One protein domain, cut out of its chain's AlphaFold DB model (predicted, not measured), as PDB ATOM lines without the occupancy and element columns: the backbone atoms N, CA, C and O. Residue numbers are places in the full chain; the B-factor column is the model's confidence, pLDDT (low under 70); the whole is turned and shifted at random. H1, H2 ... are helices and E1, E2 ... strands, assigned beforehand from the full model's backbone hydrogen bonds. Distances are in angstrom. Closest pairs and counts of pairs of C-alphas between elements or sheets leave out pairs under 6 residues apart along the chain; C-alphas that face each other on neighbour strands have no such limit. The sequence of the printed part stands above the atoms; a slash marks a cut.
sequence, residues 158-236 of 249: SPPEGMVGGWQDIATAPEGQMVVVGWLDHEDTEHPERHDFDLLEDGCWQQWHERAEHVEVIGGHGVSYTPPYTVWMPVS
ATOM      1  N   SER A 158     -28.901  16.111 -25.279       42.62
ATOM      2  CA  SER A 158     -30.220  15.505 -25.481       42.62
ATOM      3  C   SER A 158     -31.061  15.778 -24.224       42.62
ATOM      4  O   SER A 158     -30.656  15.334 -23.145       42.62
ATOM      5  N   PRO A 159     -32.185  16.507 -24.289       49.03
ATOM      6  CA  PRO A 159     -33.220  16.480 -23.257       49.03
ATOM      7  C   PRO A 159     -34.124  15.252 -23.471       49.03
ATOM      8  O   PRO A 159     -34.811  15.172 -24.479       49.03
ATOM      9  N   PRO A 160     -34.170  14.260 -22.566       44.16
ATOM     10  CA  PRO A 160     -34.940  13.052 -22.839       44.16
ATOM     11  C   PRO A 160     -36.419  13.216 -22.483       44.16
ATOM     12  O   PRO A 160     -36.764  13.755 -21.424       44.16
ATOM     13  N   GLU A 161     -37.286  12.599 -23.288       46.91
ATOM     14  CA  GLU A 161     -38.577  12.109 -22.806       46.91
ATOM     15  C   GLU A 161     -38.340  11.231 -21.557       46.91
ATOM     16  O   GLU A 161     -37.723  10.169 -21.628       46.91
ATOM     17  N   GLY A 162     -38.797  11.718 -20.394       47.69
ATOM     18  CA  GLY A 162     -38.530  11.135 -19.071       47.69
ATOM     19  C   GLY A 162     -37.283  11.723 -18.392       47.69
ATOM     20  O   GLY A 162     -36.241  11.081 -18.334       47.69
ATOM     21  N   MET A 163     -37.389  12.949 -17.862       54.56
ATOM     22  CA  MET A 163     -36.282  13.747 -17.298       54.56
ATOM     23  C   MET A 163     -35.254  12.968 -16.445       54.56
ATOM     24  O   MET A 163     -35.541  12.572 -15.313       54.56
ATOM     25  N   VAL A 164     -34.011  12.874 -16.936       45.09
ATOM     26  CA  VAL A 164     -32.792  12.590 -16.158       45.09
ATOM     27  C   VAL A 164     -31.644  13.425 -16.738       45.09
ATOM     28  O   VAL A 164     -31.389  13.365 -17.935       45.09
ATOM     29  N   GLY A 165     -30.931  14.160 -15.875       55.81
ATOM     30  CA  GLY A 165     -29.684  14.859 -16.216       55.81
ATOM     31  C   GLY A 165     -29.789  16.384 -16.189       55.81
ATOM     32  O   GLY A 165     -30.015  16.996 -17.218       55.81
ATOM     33  N   GLY A 166     -29.586  17.002 -15.019       71.75
ATOM     34  CA  GLY A 166     -29.277  18.439 -14.859       71.75
ATOM     35  C   GLY A 166     -30.363  19.469 -15.215       71.75
ATOM     36  O   GLY A 166     -30.309  20.576 -14.676       71.75
ATOM     37  N   TRP A 167     -31.329  19.117 -16.066       81.94
ATOM     38  CA  TRP A 167     -32.444  19.964 -16.480       81.94
ATOM     39  C   TRP A 167     -33.466  20.149 -15.356       81.94
ATOM     40  O   TRP A 167     -33.838  19.202 -14.660       81.94
ATOM     41  N   GLN A 168     -33.909  21.386 -15.184       84.56
ATOM     42  CA  GLN A 168     -34.824  21.861 -14.156       84.56
ATOM     43  C   GLN A 168     -35.924  22.713 -14.799       84.56
ATOM     44  O   GLN A 168     -35.778  23.181 -15.928       84.56
ATOM     45  N   ASP A 169     -37.029  22.901 -14.082       88.38
ATOM     46  CA  ASP A 169     -38.148  23.745 -14.517       88.38
ATOM     47  C   ASP A 169     -37.681  25.196 -14.715       88.38
ATOM     48  O   ASP A 169     -36.992  25.742 -13.849       88.38
ATOM     49  N   ILE A 170     -38.045  25.827 -15.838       92.00
ATOM     50  CA  ILE A 170     -37.670  27.218 -16.147       92.00
ATOM     51  C   ILE A 170     -38.064  28.206 -15.043       92.00
ATOM     52  O   ILE A 170     -37.355  29.184 -14.812       92.00
ATOM     53  N   ALA A 171     -39.137  27.928 -14.297       88.56
ATOM     54  CA  ALA A 171     -39.578  28.756 -13.179       88.56
ATOM     55  C   ALA A 171     -38.577  28.780 -12.009       88.56
ATOM     56  O   ALA A 171     -38.667  29.651 -11.145       88.56
ATOM     57  N   THR A 172     -37.634  27.834 -11.954       91.69
ATOM     58  CA  THR A 172     -36.593  27.764 -10.919       91.69
ATOM     59  C   THR A 172     -35.237  28.280 -11.400       91.69
ATOM     60  O   THR A 172     -34.233  28.038 -10.724       91.69
ATOM     61  N   ALA A 173     -35.178  28.930 -12.565       91.69
ATOM     62  CA  ALA A 173     -33.929  29.435 -13.113       91.69
ATOM     63  C   ALA A 173     -33.297  30.507 -12.201       91.69
ATOM     64  O   ALA A 173     -34.004  31.383 -11.696       91.69
ATOM     65  N   PRO A 174     -31.976  30.444 -11.963       90.62
ATOM     66  CA  PRO A 174     -31.277  31.417 -11.139       90.62
ATOM     67  C   PRO A 174     -31.146  32.761 -11.861       90.62
ATOM     68  O   PRO A 174     -30.721  32.826 -13.012       90.62
ATOM     69  N   GLU A 175     -31.450  33.838 -11.145       92.62
ATOM     70  CA  GLU A 175     -31.194  35.203 -11.601       92.62
ATOM     71  C   GLU A 175     -29.697  35.542 -11.504       92.62
ATOM     72  O   GLU A 175     -29.006  35.126 -10.568       92.62
ATOM     73  N   GLY A 176     -29.181  36.286 -12.483       88.88
ATOM     74  CA  GLY A 176     -27.783  36.713 -12.543       88.88
ATOM     75  C   GLY A 176     -26.790  35.611 -12.932       88.88
ATOM     76  O   GLY A 176     -25.580  35.803 -12.800       88.88
ATOM     77  N   GLN A 177     -27.266  34.457 -13.411       87.75
ATOM     78  CA  GLN A 177     -26.417  33.359 -13.871       87.75
ATOM     79  C   GLN A 177     -26.765  32.931 -15.301       87.75
ATOM     80  O   GLN A 177     -27.922  32.715 -15.639       87.75
ATOM     81  N   MET A 178     -25.725  32.738 -16.118       88.25
ATOM     82  CA  MET A 178     -25.852  32.143 -17.448       88.25
ATOM     83  C   MET A 178     -26.249  30.666 -17.336       88.25
ATOM     84  O   MET A 178     -25.583  29.882 -16.645       88.25
ATOM     85  N   VAL A 179     -27.300  30.279 -18.049       88.62
ATOM     86  CA  VAL A 179     -27.835  28.913 -18.080       88.62
ATOM     87  C   VAL A 179     -28.035  28.454 -19.519       88.62
ATOM     88  O   VAL A 179     -28.101  29.268 -20.434       88.62
ATOM     89  N   VAL A 180     -28.123  27.142 -19.727       89.44
ATOM     90  CA  VAL A 180     -28.677  26.612 -20.976       89.44
ATOM     91  C   VAL A 180     -30.183  26.540 -20.791       89.44
ATOM     92  O   VAL A 180     -30.636  25.925 -19.830       89.44
ATOM     93  N   VAL A 181     -30.945  27.156 -21.680       89.69
ATOM     94  CA  VAL A 181     -32.406  27.070 -21.737       89.69
ATOM     95  C   VAL A 181     -32.815  26.097 -22.834       89.69
ATOM     96  O   VAL A 181     -32.102  25.939 -23.822       89.69
ATOM     97  N   GLY A 182     -33.946  25.421 -22.653       88.25
ATOM     98  CA  GLY A 182     -34.473  24.451 -23.606       88.25
ATOM     99  C   GLY A 182     -35.972  24.611 -23.820       88.25
ATOM    100  O   GLY A 182     -36.701  24.998 -22.901       88.25
ATOM    101  N   TRP A 183     -36.425  24.329 -25.040       89.94
ATOM    102  CA  TRP A 183     -37.839  24.299 -25.413       89.94
ATOM    103  C   TRP A 183     -38.096  23.335 -26.570       89.94
ATOM    104  O   TRP A 183     -37.167  22.856 -27.220       89.94
ATOM    105  N   LEU A 184     -39.376  23.052 -26.812       83.50
ATOM    106  CA  LEU A 184     -39.818  22.284 -27.968       83.50
ATOM    107  C   LEU A 184     -40.361  23.230 -29.038       83.50
ATOM    108  O   LEU A 184     -41.264  24.026 -28.784       83.50
ATOM    109  N   ASP A 185     -39.803  23.125 -30.230       80.31
ATOM    110  CA  ASP A 185     -40.270  23.749 -31.453       80.31
ATOM    111  C   ASP A 185     -41.269  22.816 -32.138       80.31
ATOM    112  O   ASP A 185     -40.915  21.778 -32.693       80.31
ATOM    113  N   HIS A 186     -42.550  23.168 -32.055       77.75
ATOM    114  CA  HIS A 186     -43.630  22.363 -32.619       77.75
ATOM    115  C   HIS A 186     -43.703  22.423 -34.150       77.75
ATOM    116  O   HIS A 186     -44.449  21.641 -34.741       77.75
ATOM    117  N   GLU A 187     -42.965  23.335 -34.787       77.25
ATOM    118  CA  GLU A 187     -42.893  23.425 -36.246       77.25
ATOM    119  C   GLU A 187     -41.896  22.412 -36.830       77.25
ATOM    120  O   GLU A 187     -42.025  22.025 -37.992       77.25
ATOM    121  N   ASP A 188     -40.955  21.919 -36.018       73.19
ATOM    122  CA  ASP A 188     -39.973  20.907 -36.399       73.19
ATOM    123  C   ASP A 188     -40.342  19.535 -35.829       73.19
ATOM    124  O   ASP A 188     -40.110  19.214 -34.665       73.19
ATOM    125  N   THR A 189     -40.930  18.691 -36.673       75.62
ATOM    126  CA  THR A 189     -41.360  17.346 -36.276       75.62
ATOM    127  C   THR A 189     -40.226  16.324 -36.203       75.62
ATOM    128  O   THR A 189     -40.426  15.258 -35.625       75.62
ATOM    129  N   GLU A 190     -39.072  16.599 -36.818       69.00
ATOM    130  CA  GLU A 190     -37.942  15.658 -36.858       69.00
ATOM    131  C   GLU A 190     -36.976  15.904 -35.695       69.00
ATOM    132  O   GLU A 190     -36.496  14.953 -35.074       69.00
ATOM    133  N   HIS A 191     -36.750  17.173 -35.357       72.75
ATOM    134  CA  HIS A 191     -35.861  17.607 -34.287       72.75
ATOM    135  C   HIS A 191     -36.494  18.748 -33.478       72.75
ATOM    136  O   HIS A 191     -35.987  19.864 -33.505       72.75
ATOM    137  N   PRO A 192     -37.575  18.502 -32.717       76.69
ATOM    138  CA  PRO A 192     -38.290  19.566 -32.007       76.69
ATOM    139  C   PRO A 192     -37.458  20.218 -30.897       76.69
ATOM    140  O   PRO A 192     -37.779  21.300 -30.427       76.69
ATOM    141  N   GLU A 193     -36.397  19.576 -30.427       78.06
ATOM    142  CA  GLU A 193     -35.612  20.067 -29.301       78.06
ATOM    143  C   GLU A 193     -34.753  21.270 -29.706       78.06
ATOM    144  O   GLU A 193     -33.937  21.212 -30.632       78.06
ATOM    145  N   ARG A 194     -34.917  22.373 -28.977       83.00
ATOM    146  CA  ARG A 194     -34.130  23.595 -29.130       83.00
ATOM    147  C   ARG A 194     -33.457  23.948 -27.822       83.00
ATOM    148  O   ARG A 194     -34.024  23.745 -26.749       83.00
ATOM    149  N   HIS A 195     -32.259  24.507 -27.938       87.00
ATOM    150  CA  HIS A 195     -31.456  24.932 -26.804       87.00
ATOM    151  C   HIS A 195     -30.755  26.244 -27.119       87.00
ATOM    152  O   HIS A 195     -30.315  26.441 -28.250       87.00
ATOM    153  N   ASP A 196     -30.611  27.100 -26.114       87.12
ATOM    154  CA  ASP A 196     -29.825  28.331 -26.214       87.12
ATOM    155  C   ASP A 196     -29.173  28.676 -24.866       87.12
ATOM    156  O   ASP A 196     -29.407  27.995 -23.865       87.12
ATOM    157  N   PHE A 197     -28.329  29.706 -24.835       89.69
ATOM    158  CA  PHE A 197     -27.696  30.219 -23.622       89.69
ATOM    159  C   PHE A 197     -28.270  31.570 -23.237       89.69
ATOM    160  O   PHE A 197     -27.918  32.577 -23.845       89.69
ATOM    161  N   ASP A 198     -29.036  31.613 -22.157       91.38
ATOM    162  CA  ASP A 198     -29.678  32.851 -21.733       91.38
ATOM    163  C   ASP A 198     -29.345  33.200 -20.274       91.38
ATOM    164  O   ASP A 198     -28.919  32.361 -19.468       91.38
ATOM    165  N   LEU A 199     -29.512  34.478 -19.953       91.94
ATOM    166  CA  LEU A 199     -29.309  35.076 -18.645       91.94
ATOM    167  C   LEU A 199     -30.629  35.696 -18.196       91.94
ATOM    168  O   LEU A 199     -31.168  36.576 -18.864       91.94
ATOM    169  N   LEU A 200     -31.123  35.260 -17.040       91.44
ATOM    170  CA  LEU A 200     -32.252  35.904 -16.381       91.44
ATOM    171  C   LEU A 200     -31.736  37.070 -15.530       91.44
ATOM    172  O   LEU A 200     -30.965  36.849 -14.595       91.44
ATOM    173  N   GLU A 201     -32.161  38.292 -15.833       91.44
ATOM    174  CA  GLU A 201     -31.803  39.507 -15.092       91.44
ATOM    175  C   GLU A 201     -33.009  40.452 -15.022       91.44
ATOM    176  O   GLU A 201     -33.646  40.727 -16.040       91.44
ATOM    177  N   ASP A 202     -33.361  40.894 -13.811       90.19
ATOM    178  CA  ASP A 202     -34.537  41.721 -13.508       90.19
ATOM    179  C   ASP A 202     -35.849  41.116 -14.046       90.19
ATOM    180  O   ASP A 202     -36.751  41.804 -14.531       90.19
ATOM    181  N   GLY A 203     -35.960  39.783 -13.974       86.75
ATOM    182  CA  GLY A 203     -37.101  39.024 -14.499       86.75
ATOM    183  C   GLY A 203     -37.191  38.970 -16.029       86.75
ATOM    184  O   GLY A 203     -38.198  38.491 -16.556       86.75
ATOM    185  N   CYS A 204     -36.162  39.435 -16.741       88.62
ATOM    186  CA  CYS A 204     -36.081  39.435 -18.195       88.62
ATOM    187  C   CYS A 204     -34.982  38.485 -18.685       88.62
ATOM    188  O   CYS A 204     -33.868  38.474 -18.162       88.62
ATOM    189  N   TRP A 205     -35.303  37.691 -19.704       93.50
ATOM    190  CA  TRP A 205     -34.339  36.840 -20.395       93.50
ATOM    191  C   TRP A 205     -33.611  37.669 -21.446       93.50
ATOM    192  O   TRP A 205     -34.212  38.070 -22.444       93.50
ATOM    193  N   GLN A 206     -32.348  37.990 -21.174       91.12
ATOM    194  CA  GLN A 206     -31.607  39.021 -21.897       91.12
ATOM    195  C   GLN A 206     -31.415  38.666 -23.375       91.12
ATOM    196  O   GLN A 206     -31.716  39.480 -24.245       91.12
ATOM    197  N   GLN A 207     -31.003  37.433 -23.679       86.31
ATOM    198  CA  GLN A 207     -30.762  37.007 -25.058       86.31
ATOM    199  C   GLN A 207     -32.071  36.972 -25.860       86.31
ATOM    200  O   GLN A 207     -32.119  37.418 -27.010       86.31
ATOM    201  N   TRP A 208     -33.160  36.489 -25.250       89.06
ATOM    202  CA  TRP A 208     -34.487  36.539 -25.866       89.06
ATOM    203  C   TRP A 208     -34.958  37.971 -26.126       89.06
ATOM    204  O   TRP A 208     -35.505  38.267 -27.190       89.06
ATOM    205  N   HIS A 209     -34.751  38.861 -25.156       86.69
ATOM    206  CA  HIS A 209     -35.155  40.256 -25.251       86.69
ATOM    207  C   HIS A 209     -34.419  40.974 -26.381       86.69
ATOM    208  O   HIS A 209     -35.069  41.554 -27.246       86.69
ATOM    209  N   GLU A 210     -33.092  40.831 -26.450       85.75
ATOM    210  CA  GLU A 210     -32.274  41.362 -27.545       85.75
ATOM    211  C   GLU A 210     -32.749  40.848 -28.909       85.75
ATOM    212  O   GLU A 210     -32.821  41.602 -29.881       85.75
ATOM    213  N   ARG A 211     -33.125  39.564 -28.999       79.94
ATOM    214  CA  ARG A 211     -33.665  38.981 -30.232       79.94
ATOM    215  C   ARG A 211     -35.013  39.589 -30.608       79.94
ATOM    216  O   ARG A 211     -35.229  39.893 -31.781       79.94
ATOM    217  N   ALA A 212     -35.918  39.750 -29.646       81.75
ATOM    218  CA  ALA A 212     -37.220  40.364 -29.884       81.75
ATOM    219  C   ALA A 212     -37.066  41.826 -30.344       81.75
ATOM    220  O   ALA A 212     -37.656  42.208 -31.356       81.75
ATOM    221  N   GLU A 213     -36.209  42.606 -29.679       82.06
ATOM    222  CA  GLU A 213     -35.890  43.982 -30.076       82.06
ATOM    223  C   GLU A 213     -35.257  44.046 -31.469       82.06
ATOM    224  O   GLU A 213     -35.637  44.878 -32.293       82.06
ATOM    225  N   HIS A 214     -34.321  43.145 -31.779       78.19
ATOM    226  CA  HIS A 214     -33.680  43.112 -33.090       78.19
ATOM    227  C   HIS A 214     -34.691  42.883 -34.216       78.19
ATOM    228  O   HIS A 214     -34.639  43.572 -35.236       78.19
ATOM    229  N   VAL A 215     -35.624  41.941 -34.032       74.56
ATOM    230  CA  VAL A 215     -36.666  41.660 -35.028       74.56
ATOM    231  C   VAL A 215     -37.583  42.868 -35.222       74.56
ATOM    232  O   VAL A 215     -37.930  43.187 -36.357       74.56
ATOM    233  N   GLU A 216     -37.918  43.581 -34.149       75.56
ATOM    234  CA  GLU A 216     -38.709  44.811 -34.231       75.56
ATOM    235  C   GLU A 216     -37.969  45.919 -35.005       75.56
ATOM    236  O   GLU A 216     -38.549  46.562 -35.883       75.56
ATOM    237  N   VAL A 217     -36.667  46.096 -34.754       74.38
ATOM    238  CA  VAL A 217     -35.826  47.103 -35.429       74.38
ATOM    239  C   VAL A 217     -35.727  46.865 -36.939       74.38
ATOM    240  O   VAL A 217     -35.728  47.826 -37.709       74.38
ATOM    241  N   ILE A 218     -35.668  45.608 -37.384       75.62
ATOM    242  CA  ILE A 218     -35.615  45.266 -38.818       75.62
ATOM    243  C   ILE A 218     -37.002  45.241 -39.488       75.62
ATOM    244  O   ILE A 218     -37.112  44.853 -40.650       75.62
ATOM    245  N   GLY A 219     -38.055  45.672 -38.784       65.50
ATOM    246  CA  GLY A 219     -39.421  45.754 -39.309       65.50
ATOM    247  C   GLY A 219     -40.192  44.432 -39.283       65.50
ATOM    248  O   GLY A 219     -41.225  44.311 -39.938       65.50
ATOM    249  N   GLY A 220     -39.710  43.434 -38.542       67.12
ATOM    250  CA  GLY A 220     -40.450  42.209 -38.277       67.12
ATOM    251  C   GLY A 220     -41.554  42.448 -37.246       67.12
ATOM    252  O   GLY A 220     -41.342  43.066 -36.205       67.12
ATOM    253  N   HIS A 221     -42.749  41.931 -37.519       61.59
ATOM    254  CA  HIS A 221     -43.878  41.967 -36.594       61.59
ATOM    255  C   HIS A 221     -44.197  40.552 -36.097       61.59
ATOM    256  O   HIS A 221     -44.056  39.586 -36.844       61.59
ATOM    257  N   GLY A 222     -44.660  40.425 -34.848       62.91
ATOM    258  CA  GLY A 222     -45.156  39.155 -34.298       62.91
ATOM    259  C   GLY A 222     -44.194  38.378 -33.393       62.91
ATOM    260  O   GLY A 222     -44.501  37.241 -33.043       62.91
ATOM    261  N   VAL A 223     -43.067  38.961 -32.972       66.19
ATOM    262  CA  VAL A 223     -42.215  38.344 -31.943       66.19
ATOM    263  C   VAL A 223     -42.852  38.451 -30.560       66.19
ATOM    264  O   VAL A 223     -43.279  39.518 -30.124       66.19
ATOM    265  N   SER A 224     -42.938  37.319 -29.866       76.88
ATOM    266  CA  SER A 224     -43.367  37.267 -28.469       76.88
ATOM    267  C   SER A 224     -42.240  37.776 -27.569       76.88
ATOM    268  O   SER A 224     -41.135  37.254 -27.636       76.88
ATOM    269  N   TYR A 225     -42.511  38.727 -26.669       77.75
ATOM    270  CA  TYR A 225     -41.559  39.093 -25.602       77.75
ATOM    271  C   TYR A 225     -41.507  38.056 -24.475       77.75
ATOM    272  O   TYR A 225     -40.646  38.124 -23.604       77.75
ATOM    273  N   THR A 226     -42.422  37.087 -24.481       85.44
ATOM    274  CA  THR A 226     -42.354  35.924 -23.600       85.44
ATOM    275  C   THR A 226     -41.559  34.823 -24.302       85.44
ATOM    276  O   THR A 226     -41.998  34.378 -25.371       85.44
ATOM    277  N   PRO A 227     -40.422  34.382 -23.739       87.69
ATOM    278  CA  PRO A 227     -39.640  33.308 -24.326       87.69
ATOM    279  C   PRO A 227     -40.382  31.970 -24.273       87.69
ATOM    280  O   PRO A 227     -41.153  31.731 -23.342       87.69
ATOM    281  N   PRO A 228     -40.118  31.064 -25.229       87.56
ATOM    282  CA  PRO A 228     -40.720  29.735 -25.278       87.56
ATOM    283  C   PRO A 228     -40.064  28.738 -24.311       87.56
ATOM    284  O   PRO A 228     -40.411  27.560 -24.331       87.56
ATOM    285  N   TYR A 229     -39.098  29.172 -23.499       91.50
ATOM    286  CA  TYR A 229     -38.303  28.307 -22.632       91.50
ATOM    287  C   TYR A 229     -39.179  27.528 -21.650       91.50
ATOM    288  O   TYR A 229     -40.048  28.094 -20.989       91.50
ATOM    289  N   THR A 230     -38.922  26.228 -21.528       89.12
ATOM    290  CA  THR A 230     -39.640  25.333 -20.609       89.12
ATOM    291  C   THR A 230     -38.725  24.719 -19.559       89.12
ATOM    292  O   THR A 230     -39.175  24.411 -18.454       89.12
ATOM    293  N   VAL A 231     -37.432  24.582 -19.863       86.31
ATOM    294  CA  VAL A 231     -36.435  23.984 -18.970       86.31
ATOM    295  C   VAL A 231     -35.123  24.758 -18.993       86.31
ATOM    296  O   VAL A 231     -34.820  25.453 -19.960       86.31
ATOM    297  N   TRP A 232     -34.319  24.610 -17.942       91.56
ATOM    298  CA  TRP A 232     -32.953  25.133 -17.891       91.56
ATOM    299  C   TRP A 232     -31.976  24.141 -17.258       91.56
ATOM    300  O   TRP A 232     -32.374  23.276 -16.482       91.56
ATOM    301  N   MET A 233     -30.684  24.281 -17.537       88.12
ATOM    302  CA  MET A 233     -29.619  23.582 -16.820       88.12
ATOM    303  C   MET A 233     -28.403  24.495 -16.600       88.12
ATOM    304  O   MET A 233     -28.145  25.397 -17.402       88.12
ATOM    305  N   PRO A 234     -27.624  24.291 -15.523       84.31
ATOM    306  CA  PRO A 234     -26.441  25.099 -15.274       84.31
ATOM    307  C   PRO A 234     -25.366  24.847 -16.337       84.31
ATOM    308  O   PRO A 234     -25.057  23.700 -16.672       84.31
ATOM    309  N   VAL A 235     -24.728  25.920 -16.806       80.94
ATOM    310  CA  VAL A 235     -23.507  25.807 -17.610       80.94
ATOM    311  C   VAL A 235     -22.407  25.251 -16.708       80.94
ATOM    312  O   VAL A 235     -22.024  25.877 -15.717       80.94
ATOM    313  N   SER A 236     -21.914  24.048 -17.012       70.25
ATOM    314  CA  SER A 236     -20.814  23.461 -16.243       70.25
ATOM    315  C   SER A 236     -19.564  24.338 -16.379       70.25
ATOM    316  O   SER A 236     -19.236  24.746 -17.497       70.25
TER     317      SER A 236
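This is residues 158 to 236 of the 249 residues of an uncharacterized protein of Acidovorax sp. KKS102 (UniProt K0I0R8). A small, strongly twisted sheet of three strands, with E1 between E2 and E3, has one helix, H1, that grazes it beside E2 with its first residues and reaches away from it. A long stretch with no named element leads from H1 back to E3 at the other edge of the sheet, and the turn of the hairpin E1 and E2 sticks out with residues 186 to 191. The printed part has 79 residues with three named strands and one named helix, in the order E1, E2, H1, E3; the sheet runs E2, E1, E3, all antiparallel. The class is mixed, helices and strands, although under half of the residues are in named elements. The whole is compact, with a radius of gyration of the C-alphas of 13.4 A, and only just flat, spanning 41 by 33 by 18 A.

Residues 158 to 177 hold no named element. E1 is residues 178 to 184, beginning at C-alpha 178 at (-25.852, 32.143, -17.448) and 20.1 A long. E2, the longest strand, is residues 193 to 201, 24.4 A from first to last C-alpha, and bends by 56 degrees at residue 197. H1 is residues 206 to 217, 16.3 A long, with C-alpha 217 at (-35.826, 47.103, -35.429). E3 is residues 231 to 234, ending at C-alpha 234 at (-26.441, 25.099, -15.274).

E1 is the inner strand of the sheet, and E2 and E3 are its edge strands. E1 and E2 are a hairpin, antiparallel at 140 degrees, with N 181 and O 196 within hydrogen-bond range at 2.8 A. E1 and E3 are antiparallel at 152 degrees, with N 182 and O 231 within hydrogen-bond range at 2.8 A. H1 is on the sheet but only grazes it, with its residues 206 to 209; the closest C-alphas of E2 and H1 are those of Asp 198 and Gln 207, 5.4 A apart. In H1 every O i to N i+4 pair is within hydrogen-bond range. E2, H1 and E3 form a split strand-helix-strand unit, two strands running the same way with E1 between them in the sheet; its crossover is right-handed. Residues 168 to 169 form a short antiparallel pairing with residues 231 to 232 of E3.

The two C-alphas farthest apart, those of Val 164 and Gly 219, are 41.0 A apart. The printed part has no cut. The link from H1 to E3 is long, with 13 residues; that from E2 to H1 is tight. The mean pLDDT of the printed part is 79.6, and residues 158 to 165, residue 190 and residues 219 to 223 are under 70.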